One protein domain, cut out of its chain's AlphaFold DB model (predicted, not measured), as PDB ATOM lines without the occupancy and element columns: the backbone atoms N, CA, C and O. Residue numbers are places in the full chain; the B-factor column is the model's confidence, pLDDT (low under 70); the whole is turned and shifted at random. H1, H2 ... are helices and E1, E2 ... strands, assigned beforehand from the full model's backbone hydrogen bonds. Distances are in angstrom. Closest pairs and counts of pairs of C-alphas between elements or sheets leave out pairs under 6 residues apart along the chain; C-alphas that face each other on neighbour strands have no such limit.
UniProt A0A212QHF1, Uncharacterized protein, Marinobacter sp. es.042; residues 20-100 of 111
ATOM      1  N   SER A  20     111.028 120.287  85.879       86.31
ATOM      2  CA  SER A  20     110.664 119.834  87.226       86.31
ATOM      3  C   SER A  20     110.628 118.304  87.292       86.31
ATOM      4  O   SER A  20     109.550 117.716  87.397       86.31
ATOM      5  N   PRO A  21     111.795 117.633  87.186       91.00
ATOM      6  CA  PRO A  21     111.857 116.190  87.359       91.00
ATOM      7  C   PRO A  21     111.494 115.845  88.805       91.00
ATOM      8  O   PRO A  21     111.971 116.471  89.751       91.00
ATOM      9  N   MET A  22     110.645 114.839  88.978       90.56
ATOM     10  CA  MET A  22     110.221 114.370  90.297       90.56
ATOM     11  C   MET A  22     111.251 113.427  90.915       90.56
ATOM     12  O   MET A  22     111.484 113.464  92.121       90.56
ATOM     13  N   ALA A  23     111.850 112.566  90.093       91.81
ATOM     14  CA  ALA A  23     112.862 111.607  90.508       91.81
ATOM     15  C   ALA A  23     113.780 111.255  89.337       91.81
ATOM     16  O   ALA A  23     113.355 111.288  88.182       91.81
ATOM     17  N   VAL A  24     115.024 110.900  89.656       92.19
ATOM     18  CA  VAL A  24     116.043 110.467  88.697       92.19
ATOM     19  C   VAL A  24     116.754 109.245  89.267       92.19
ATOM     20  O   VAL A  24     117.095 109.236  90.451       92.19
ATOM     21  N   GLN A  25     116.979 108.230  88.439       89.38
ATOM     22  CA  GLN A  25     117.703 107.021  88.814       89.38
ATOM     23  C   GLN A  25     118.597 106.563  87.662       89.38
ATOM     24  O   GLN A  25     118.119 106.365  86.550       89.38
ATOM     25  N   TRP A  26     119.882 106.370  87.946       86.50
ATOM     26  CA  TRP A  26     120.787 105.640  87.062       86.50
ATOM     27  C   TRP A  26     120.662 104.153  87.368       86.50
ATOM     28  O   TRP A  26     120.660 103.769  88.542       86.50
ATOM     29  N   GLU A  27     120.525 103.333  86.336       78.81
ATOM     30  CA  GLU A  27     120.628 101.891  86.492       78.81
ATOM     31  C   GLU A  27     122.084 101.482  86.266       78.81
ATOM     32  O   GLU A  27     122.634 101.676  85.184       78.81
ATOM     33  N   ASP A  28     122.712 100.954  87.320       63.56
ATOM     34  CA  ASP A  28     124.009 100.292  87.198       63.56
ATOM     35  C   ASP A  28     123.834  99.031  86.344       63.56
ATOM     36  O   ASP A  28     122.892  98.260  86.549       63.56
ATOM     37  N   GLU A  29     124.786  98.792  85.438       55.28
ATOM     38  CA  GLU A  29     124.816  97.753  84.388       55.28
ATOM     39  C   GLU A  29     124.548  96.308  84.859       55.28
ATOM     40  O   GLU A  29     124.513  95.370  84.064       55.28
ATOM     41  N   THR A  30     124.434  96.084  86.166       50.12
ATOM     42  CA  THR A  30     124.613  94.781  86.797       50.12
ATOM     43  C   THR A  30     123.330  94.049  87.165       50.12
ATOM     44  O   THR A  30     123.434  92.862  87.476       50.12
ATOM     45  N   PHE A  31     122.143  94.673  87.144       51.62
ATOM     46  CA  PHE A  31     120.993  94.029  87.801       51.62
ATOM     47  C   PHE A  31     119.648  93.984  87.068       51.62
ATOM     48  O   PHE A  31     118.822  93.181  87.500       51.62
ATOM     49  N   GLY A  32     119.414  94.736  85.983       56.69
ATOM     50  CA  GLY A  32     118.141  94.661  85.238       56.69
ATOM     51  C   GLY A  32     116.914  94.783  86.153       56.69
ATOM     52  O   GLY A  32     115.956  94.022  86.029       56.69
ATOM     53  N   LEU A  33     117.004  95.657  87.160       57.59
ATOM     54  CA  LEU A  33     116.039  95.772  88.257       57.59
ATOM     55  C   LEU A  33     114.753  96.459  87.812       57.59
ATOM     56  O   LEU A  33     113.726  96.326  88.485       57.59
ATOM     57  N   ILE A  34     114.807  97.208  86.712       65.19
ATOM     58  CA  ILE A  34     113.653  97.891  86.150       65.19
ATOM     59  C   ILE A  34     113.241  97.157  84.877       65.19
ATOM     60  O   ILE A  34     113.935  97.202  83.865       65.19
ATOM     61  N   ASP A  35     112.080  96.497  84.933       68.38
ATOM     62  CA  ASP A  35     111.430  95.930  83.750       68.38
ATOM     63  C   ASP A  35     111.207  97.049  82.725       68.38
ATOM     64  O   ASP A  35     110.341  97.917  82.892       68.38
ATOM     65  N   LEU A  36     112.009  97.033  81.664       75.06
ATOM     66  CA  LEU A  36     111.806  97.864  80.491       75.06
ATOM     67  C   LEU A  36     111.037  97.085  79.422       75.06
ATOM     68  O   LEU A  36     111.251  95.880  79.260       75.06
ATOM     69  N   PRO A  37     110.169  97.758  78.647       77.69
ATOM     70  CA  PRO A  37     109.635  97.163  77.433       77.69
ATOM     71  C   PRO A  37     110.771  96.883  76.440       77.69
ATOM     72  O   PRO A  37     111.842  97.493  76.503       77.69
ATOM     73  N   GLU A  38     110.517  95.990  75.484       81.44
ATOM     74  CA  GLU A  38     111.446  95.756  74.379       81.44
ATOM     75  C   GLU A  38     111.755  97.079  73.661       81.44
ATOM     76  O   GLU A  38     110.843  97.836  73.315       81.44
ATOM     77  N   LEU A  39     113.046  97.368  73.458       81.88
ATOM     78  CA  LEU A  39     113.474  98.606  72.813       81.88
ATOM     79  C   LEU A  39     113.051  98.572  71.333       81.88
ATOM     80  O   LEU A  39     113.560  97.740  70.577       81.88
ATOM     81  N   PRO A  40     112.164  99.473  70.875       84.19
ATOM     82  CA  PRO A  40     111.744  99.485  69.488       84.19
ATOM     83  C   PRO A  40     112.919  99.864  68.581       84.19
ATOM     84  O   PRO A  40     113.688 100.783  68.876       84.19
ATOM     85  N   ALA A  41     113.044  99.168  67.451       85.81
ATOM     86  CA  ALA A  41     114.002  99.520  66.410       85.81
ATOM     87  C   ALA A  41     113.602 100.836  65.725       85.81
ATOM     88  O   ALA A  41     112.415 101.112  65.519       85.81
ATOM     89  N   CYS A  42     114.588 101.641  65.338       83.81
ATOM     90  CA  CYS A  42     114.340 102.855  64.572       83.81
ATOM     91  C   CYS A  42     113.772 102.514  63.185       83.81
ATOM     92  O   CYS A  42     114.283 101.649  62.475       83.81
ATOM     93  N   ALA A  43     112.710 103.222  62.786       84.19
ATOM     94  CA  ALA A  43     111.989 102.934  61.544       84.19
ATOM     95  C   ALA A  43     112.681 103.485  60.285       84.19
ATOM     96  O   ALA A  43     112.439 102.990  59.184       84.19
ATOM     97  N   ALA A  44     113.510 104.523  60.425       80.00
ATOM     98  CA  ALA A  44     114.184 105.139  59.289       80.00
ATOM     99  C   ALA A  44     115.373 104.287  58.829       80.00
ATOM    100  O   ALA A  44     116.127 103.752  59.646       80.00
ATOM    101  N   THR A  45     115.549 104.173  57.512       80.50
ATOM    102  CA  THR A  45     116.564 103.308  56.894       80.50
ATOM    103  C   THR A  45     117.979 103.671  57.341       80.50
ATOM    104  O   THR A  45     118.803 102.777  57.538       80.50
ATOM    105  N   GLU A  46     118.250 104.961  57.554       76.44
ATOM    106  CA  GLU A  46     119.540 105.457  58.044       76.44
ATOM    107  C   GLU A  46     119.863 104.946  59.460       76.44
ATOM    108  O   GLU A  46     121.028 104.893  59.848       76.44
ATOM    109  N   PHE A  47     118.847 104.506  60.212       75.94
ATOM    110  CA  PHE A  47     118.955 104.082  61.608       75.94
ATOM    111  C   PHE A  47     118.596 102.614  61.825       75.94
ATOM    112  O   PHE A  47     118.330 102.226  62.957       75.94
ATOM    113  N   LYS A  48     118.624 101.764  60.790       79.31
ATOM    114  CA  LYS A  48     118.163 100.366  60.922       79.31
ATOM    115  C   LYS A  48     118.882  99.557  62.017       79.31
ATOM    116  O   LYS A  48     118.356  98.546  62.469       79.31
ATOM    117  N   SER A  49     120.106  99.949  62.372       77.19
ATOM    118  CA  SER A  49     120.928  99.292  63.399       77.19
ATOM    119  C   SER A  49     120.792  99.930  64.787       77.19
ATOM    120  O   SER A  49     121.499  99.528  65.704       77.19
ATOM    121  N   TYR A  50     119.927 100.932  64.934       77.75
ATOM    122  CA  TYR A  50     119.707 101.667  66.172       77.75
ATOM    123  C   TYR A  50     118.323 101.350  66.743       77.75
ATOM    124  O   TYR A  50     117.360 101.120  66.007       77.75
ATOM    125  N   THR A  51     118.221 101.374  68.066       84.19
ATOM    126  CA  THR A  51     116.952 101.397  68.797       84.19
ATOM    127  C   THR A  51     116.598 102.827  69.185       84.19
ATOM    128  O   THR A  51     117.464 103.707  69.225       84.19
ATOM    129  N   TYR A  52     115.319 103.079  69.467       84.00
ATOM    130  CA  TYR A  52     114.914 104.370  70.006       84.00
ATOM    131  C   TYR A  52     115.579 104.585  71.367       84.00
ATOM    132  O   TYR A  52     115.425 103.759  72.267       84.00
ATOM    133  N   PRO A  53     116.287 105.707  71.547       81.44
ATOM    134  CA  PRO A  53     117.140 105.890  72.711       81.44
ATOM    135  C   PRO A  53     116.391 106.609  73.855       81.44
ATOM    136  O   PRO A  53     116.940 106.860  74.923       81.44
ATOM    137  N   THR A  54     115.112 106.933  73.635       88.00
ATOM    138  CA  THR A  54     114.183 107.529  74.600       88.00
ATOM    139  C   THR A  54     112.888 106.726  74.594       88.00
ATOM    140  O   THR A  54     112.296 106.542  73.527       88.00
ATOM    141  N   LEU A  55     112.410 106.306  75.760       88.88
ATOM    142  CA  LEU A  55     111.177 105.541  75.910       88.88
ATOM    143  C   LEU A  55     110.287 106.125  76.993       88.88
ATOM    144  O   LEU A  55     110.767 106.656  77.989       88.88
ATOM    145  N   ILE A  56     108.982 105.971  76.798       91.00
ATOM    146  CA  ILE A  56     107.995 106.096  77.867       91.00
ATOM    147  C   ILE A  56     107.684 104.677  78.326       91.00
ATOM    148  O   ILE A  56     107.299 103.843  77.508       91.00
ATOM    149  N   VAL A  57     107.874 104.398  79.613       89.12
ATOM    150  CA  VAL A  57     107.642 103.072  80.191       89.12
ATOM    151  C   VAL A  57     106.152 102.940  80.531       89.12
ATOM    152  O   VAL A  57     105.690 103.627  81.451       89.12
ATOM    153  N   PRO A  58     105.383 102.104  79.806       85.62
ATOM    154  CA  PRO A  58     103.976 101.882  80.120       85.62
ATOM    155  C   PRO A  58     103.833 101.125  81.445       85.62
ATOM    156  O   PRO A  58     104.744 100.402  81.848       85.62
ATOM    157  N   ASP A  59     102.693 101.302  82.118       84.50
ATOM    158  CA  ASP A  59     102.328 100.579  83.348       84.50
ATOM    159  C   ASP A  59     103.435 100.587  84.424       84.50
ATOM    160  O   ASP A  59     103.694  99.599  85.123       84.50
ATOM    161  N   SER A  60     104.148 101.713  84.536       87.44
ATOM    162  CA  SER A  60     105.301 101.802  85.419       87.44
ATOM    163  C   SER A  60     104.889 101.812  86.890       87.44
ATOM    164  O   SER A  60     104.507 102.841  87.445       87.44
ATOM    165  N   LYS A  61     105.141 100.689  87.572       87.00
ATOM    166  CA  LYS A  61     104.981 100.555  89.031       87.00
ATOM    167  C   LYS A  61     105.713 101.643  89.822       87.00
ATOM    168  O   LYS A  61     105.277 102.014  90.910       87.00
ATOM    169  N   TRP A  62     106.840 102.134  89.304       87.81
ATOM    170  CA  TRP A  62     107.596 103.207  89.944       87.81
ATOM    171  C   TRP A  62     106.860 104.546  89.859       87.81
ATOM    172  O   TRP A  62     106.723 105.219  90.882       87.81
ATOM    173  N   ALA A  63     106.329 104.888  88.681       88.81
ATOM    174  CA  ALA A  63     105.485 106.065  88.502       88.81
ATOM    175  C   ALA A  63     104.215 105.979  89.360       88.81
ATOM    176  O   ALA A  63     103.903 106.940  90.064       88.81
ATOM    177  N   ASP A  64     103.551 104.818  89.387       86.88
ATOM    178  CA  ASP A  64     102.352 104.580  90.201       86.88
ATOM    179  C   ASP A  64     102.628 104.780  91.694       86.88
ATOM    180  O   ASP A  64     101.886 105.478  92.391       86.88
ATOM    181  N   LEU A  65     103.732 104.214  92.196       86.25
ATOM    182  CA  LEU A  65     104.138 104.359  93.591       86.25
ATOM    183  C   LEU A  65     104.436 105.820  93.942       86.25
ATOM    184  O   LEU A  65     104.066 106.281  95.025       86.25
ATOM    185  N   TYR A  66     105.114 106.548  93.052       86.94
ATOM    186  CA  TYR A  66     105.423 107.959  93.268       86.94
ATOM    187  C   TYR A  66     104.159 108.813  93.252       86.94
ATOM    188  O   TYR A  66     103.964 109.626  94.158       86.94
ATOM    189  N   ALA A  67     103.276 108.596  92.275       84.88
ATOM    190  CA  ALA A  67     101.993 109.278  92.168       84.88
ATOM    191  C   ALA A  67     101.154 109.058  93.434       84.88
ATOM    192  O   ALA A  67     100.746 110.029  94.066       84.88
ATOM    193  N   ALA A  68     101.001 107.807  93.879       82.75
ATOM    194  CA  ALA A  68     100.234 107.458  95.077       82.75
ATOM    195  C   ALA A  68     100.764 108.106  96.371       82.75
ATOM    196  O   ALA A  68     100.001 108.319  97.309       82.75
ATOM    197  N   ARG A  69     102.067 108.410  96.446       82.31
ATOM    198  CA  ARG A  69     102.694 109.045  97.620       82.31
ATOM    199  C   ARG A  69     102.644 110.569  97.604       82.31
ATOM    200  O   ARG A  69     102.754 111.180  98.662       82.31
ATOM    201  N   THR A  70     102.553 111.174  96.425       77.94
ATOM    202  CA  THR A  70     102.721 112.627  96.244       77.94
ATOM    203  C   THR A  70     101.427 113.348  95.885       77.94
ATOM    204  O   THR A  70     101.378 114.569  95.995       77.94
ATOM    205  N   HIS A  71     100.381 112.612  95.500       75.69
ATOM    206  CA  HIS A  71      99.125 113.161  94.994       75.69
ATOM    207  C   HIS A  71      97.909 112.619  95.746       75.69
ATOM    208  O   HIS A  71      97.946 111.543  96.347       75.69
ATOM    209  N   ALA A  72      96.799 113.355  95.685       74.12
ATOM    210  CA  ALA A  72      95.517 112.866  96.186       74.12
ATOM    211  C   ALA A  72      94.923 111.801  95.240       74.12
ATOM    212  O   ALA A  72      95.179 111.804  94.037       74.12
ATOM    213  N   ALA A  73      94.073 110.906  95.756       66.31
ATOM    214  CA  ALA A  73      93.519 109.778  94.991       66.31
ATOM    215  C   ALA A  73      92.752 110.180  93.708       66.31
ATOM    216  O   ALA A  73      92.708 109.410  92.752       66.31
ATOM    217  N   GLU A  74      92.177 111.384  93.657       62.94
ATOM    218  CA  GLU A  74      91.497 111.901  92.458       62.94
ATOM    219  C   GLU A  74      92.477 112.332  91.352       62.94
ATOM    220  O   GLU A  74      92.162 112.235  90.167       62.94
ATOM    221  N   GLU A  75      93.698 112.737  91.708       61.16
ATOM    222  CA  GLU A  75      94.746 113.128  90.753       61.16
ATOM    223  C   GLU A  75      95.423 111.905  90.109       61.16
ATOM    224  O   GLU A  75      95.961 112.004  89.004       61.16
ATOM    225  N   TYR A  76      95.318 110.730  90.744       55.28
ATOM    226  CA  TYR A  76      95.837 109.448  90.252       55.28
ATOM    227  C   TYR A  76      95.261 109.059  88.880       55.28
ATOM    228  O   TYR A  76      95.979 108.591  88.001       55.28
ATOM    229  N   LYS A  77      93.968 109.324  88.647       55.22
ATOM    230  CA  LYS A  77      93.277 108.959  87.393       55.22
ATOM    231  C   LYS A  77      93.761 109.749  86.170       55.22
ATOM    232  O   LYS A  77      93.449 109.369  85.044       55.22
ATOM    233  N   SER A  78      94.520 110.828  86.375       61.16
ATOM    234  CA  SER A  78      94.982 111.714  85.300       61.16
ATOM    235  C   SER A  78      96.338 111.336  84.682       61.16
ATOM    236  O   SER A  78      96.784 112.046  83.788       61.16
ATOM    237  N   HIS A  79      96.984 110.236  85.108       59.69
ATOM    238  CA  HIS A  79      98.315 109.816  84.619       59.69
ATOM    239  C   HIS A  79      99.371 110.928  84.710       59.69
ATOM    240  O   HIS A  79     100.196 111.126  83.821       59.69
ATOM    241  N   LYS A  80      99.348 111.689  85.806       73.12
ATOM    242  CA  LYS A  80     100.170 112.893  85.944       73.12
ATOM    243  C   LYS A  80     101.654 112.611  86.189       73.12
ATOM    244  O   LYS A  80     102.401 113.561  86.335       73.12
ATOM    245  N   VAL A  81     102.098 111.358  86.306       87.50
ATOM    246  CA  VAL A  81     103.518 111.009  86.473       87.50
ATOM    247  C   VAL A  81     103.902 110.041  85.366       87.50
ATOM    248  O   VAL A  81     103.412 108.919  85.319       87.50
ATOM    249  N   THR A  82     104.778 110.488  84.474       90.88
ATOM    250  CA  THR A  82     105.302 109.699  83.361       90.88
ATOM    251  C   THR A  82     106.702 109.214  83.699       90.88
ATOM    252  O   THR A  82     107.525 109.980  84.205       90.88
ATOM    253  N   HIS A  83     106.976 107.945  83.404       92.38
ATOM    254  CA  HIS A  83     108.308 107.368  83.502       92.38
ATOM    255  C   HIS A  83     108.986 107.386  82.134       92.38
ATOM    256  O   HIS A  83     108.553 106.706  81.204       92.38
ATOM    257  N   TYR A  84     110.064 108.157  82.036       92.62
ATOM    258  CA  TYR A  84     110.951 108.192  80.886       92.62
ATOM    259  C   TYR A  84     112.190 107.343  81.157       92.62
ATOM    260  O   TYR A  84     112.809 107.483  82.211       92.62
ATOM    261  N   ALA A  85     112.563 106.502  80.200       91.12
ATOM    262  CA  ALA A  85     113.803 105.740  80.210       91.12
ATOM    263  C   ALA A  85     114.686 106.176  79.034       91.12
ATOM    264  O   ALA A  85     114.215 106.329  77.905       91.12
ATOM    265  N   PHE A  86     115.967 106.390  79.307       89.25
ATOM    266  CA  PHE A  86     116.953 106.897  78.362       89.25
ATOM    267  C   PHE A  86     118.088 105.909  78.228       89.25
ATOM    268  O   PHE A  86     118.839 105.697  79.176       89.25
ATOM    269  N   VAL A  87     118.206 105.335  77.038       82.88
ATOM    270  CA  VAL A  87     119.183 104.298  76.734       82.88
ATOM    271  C   VAL A  87     120.330 104.924  75.959       82.88
ATOM    272  O   VAL A  87     120.128 105.537  74.908       82.88
ATOM    273  N   SER A  88     121.544 104.756  76.467       78.12
ATOM    274  CA  SER A  88     122.768 105.196  75.810       78.12
ATOM    275  C   SER A  88     123.819 104.101  75.917       78.12
ATOM    276  O   SER A  88     124.578 104.054  76.876       78.12
ATOM    277  N   MET A  89     123.892 103.243  74.895       76.19
ATOM    278  CA  MET A  89     124.754 102.055  74.889       76.19
ATOM    279  C   MET A  89     124.441 101.120  76.074       76.19
ATOM    280  O   MET A  89     123.416 100.448  76.057       76.19
ATOM    281  N   ASN A  90     125.334 101.075  77.056       73.44
ATOM    282  CA  ASN A  90     125.279 100.319  78.304       73.44
ATOM    283  C   ASN A  90     124.644 101.109  79.456       73.44
ATOM    284  O   ASN A  90     124.224 100.501  80.436       73.44
ATOM    285  N   ASP A  91     124.540 102.433  79.327       78.75
ATOM    286  CA  ASP A  91     123.966 103.285  80.358       78.75
ATOM    287  C   ASP A  91     122.455 103.420  80.190       78.75
ATOM    288  O   ASP A  91     121.928 103.618  79.084       78.75
ATOM    289  N   LEU A  92     121.768 103.396  81.327       85.25
ATOM    290  CA  LEU A  92     120.336 103.585  81.401       85.25
ATOM    291  C   LEU A  92     119.989 104.598  82.495       85.25
ATOM    292  O   LEU A  92     120.377 104.475  83.657       85.25
ATOM    293  N   LEU A  93     119.254 105.632  82.096       89.31
ATOM    294  CA  LEU A  93     118.793 106.698  82.975       89.31
ATOM    295  C   LEU A  93     117.270 106.736  82.984       89.31
ATOM    296  O   LEU A  93     116.628 106.861  81.946       89.31
ATOM    297  N   HIS A  94     116.700 106.721  84.176       91.88
ATOM    298  CA  HIS A  94     115.271 106.810  84.403       91.88
ATOM    299  C   HIS A  94     114.910 108.155  85.017       91.88
ATOM    300  O   HIS A  94     115.578 108.639  85.936       91.88
ATOM    301  N   VAL A  95     113.824 108.755  84.537       93.56
ATOM    302  CA  VAL A  95     113.299 110.027  85.038       93.56
ATOM    303  C   VAL A  95     111.790 109.924  85.203       93.56
ATOM    304  O   VAL A  95     111.083 109.543  84.272       93.56
ATOM    305  N   LEU A  96     111.284 110.314  86.372       93.25
ATOM    306  CA  LEU A  96     109.859 110.569  86.571       93.25
ATOM    307  C   LEU A  96     109.583 112.060  86.401       93.25
ATOM    308  O   LEU A  96     110.251 112.890  87.019       93.25
ATOM    309  N   SER A  97     108.583 112.409  85.600       92.88
ATOM    310  CA  SER A  97     108.160 113.799  85.407       92.88
ATOM    311  C   SER A  97     106.666 113.886  85.134       92.88
ATOM    312  O   SER A  97     106.072 112.964  84.578       92.88
ATOM    313  N   GLN A  98     106.058 115.005  85.517       89.38
ATOM    314  CA  GLN A  98     104.664 115.304  85.171       89.38
ATOM    315  C   GLN A  98     104.521 115.992  83.825       89.38
ATOM    316  O   GLN A  98     103.484 115.903  83.171       89.38
ATOM    317  N   GLU A  99     105.571 116.699  83.431       89.25
ATOM    318  CA  GLU A  99     105.630 117.444  82.191       89.25
ATOM    319  C   GLU A  99     106.547 116.728  81.208       89.25
ATOM    320  O   GLU A  99     107.545 116.107  81.597       89.25
ATOM    321  N   ASN A 100     106.220 116.858  79.925       90.38
ATOM    322  CA  ASN A 100     107.105 116.399  78.867       90.38
ATOM    323  C   ASN A 100     108.415 117.197  78.905       90.38
ATOM    324  O   ASN A 100     108.377 118.421  79.068       90.38
TER     325      ASN A 100
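Overview. This is residues 20 to 100 of the 111 residues of an uncharacterized protein of Marinobacter sp. es.042 (UniProt A0A212QHF1). A twisted slab of four antiparallel strands has the helix H1 slantwise over one face, near the start of E3 and the end of E4, while the other face is bare of named elements. The long unnamed stretch of residues 28 to 53 crosses over the same face as H1 and then loops out past E2, and the short helix H2 lies beyond H1 at the other end of the long axis. The printed part has 81 residues with two named helices and four named strands, in the order E1, E2, H1, H2, E3, E4; the sheet's order is E1, E4, E3, E2. The class is mixed, helices and strands, with 38 residues, under half, in named elements. The whole is only just loose, close to compact, with a radius of gyration of the C-alphas of 14.2 A, and elongated, spanning 45 by 29 by 21 A.

Arrangement. In the sheet, E3, residues 82 to 88, and E4, residues 91 to 97, are inner strands and form a hairpin, antiparallel at 161 degrees, with N 84 and O 95 2.8 A apart, within hydrogen-bond range. The edge strand E1, residues 21 to 27, is antiparallel to E4 at 161 degrees, with N 25 and O 94 at 2.9 A. The other edge strand, E2, residues 54 to 56, is antiparallel to E3 at 155 degrees, with N 55 and O 85 at 2.8 A. H1, residues 61 to 70, is on the sheet, making two layers, a helix on one face of a sheet. Its height over the sheet is 9.0 A, and it lies over E4, slantwise to the strands at 35 degrees on the local plane. The closest C-alphas of H1 and E3 are those of Ala 63 and His 83, 5.9 A apart. H1 and E1 are near each other, with 7 pairs of C-alphas within 10 A. H2, residues 73 to 76, is not on the sheet; it is close to H1 but not clearly touching, the closest C-alphas being those of Ala 67 and Tyr 76, 6.4 A apart. In H1 every O i to N i+4 pair is within hydrogen-bond range; H2 is too short for such a pair.

Along the chain. E3 and E4 each measure 19.6 A from first to last C-alpha, E1 16.8 A and H1 14.2 A. E1 begins at C-alpha 21, (111.857, 116.190, 87.359). H1 begins at C-alpha 61, (104.981, 100.555, 89.031), and E4 ends at C-alpha 97, (108.160, 113.799, 85.407).

Size, cuts and confidence. The two C-alphas farthest apart, those of Glu 46 and Ala 72, are 45.7 A apart. The printed part has no cut. The link from E1 to E2, 26 residues, is long; the other links are tight. The mean pLDDT of the printed part is 80.1, and residues 28 to 35 and 73 to 79 are under 70.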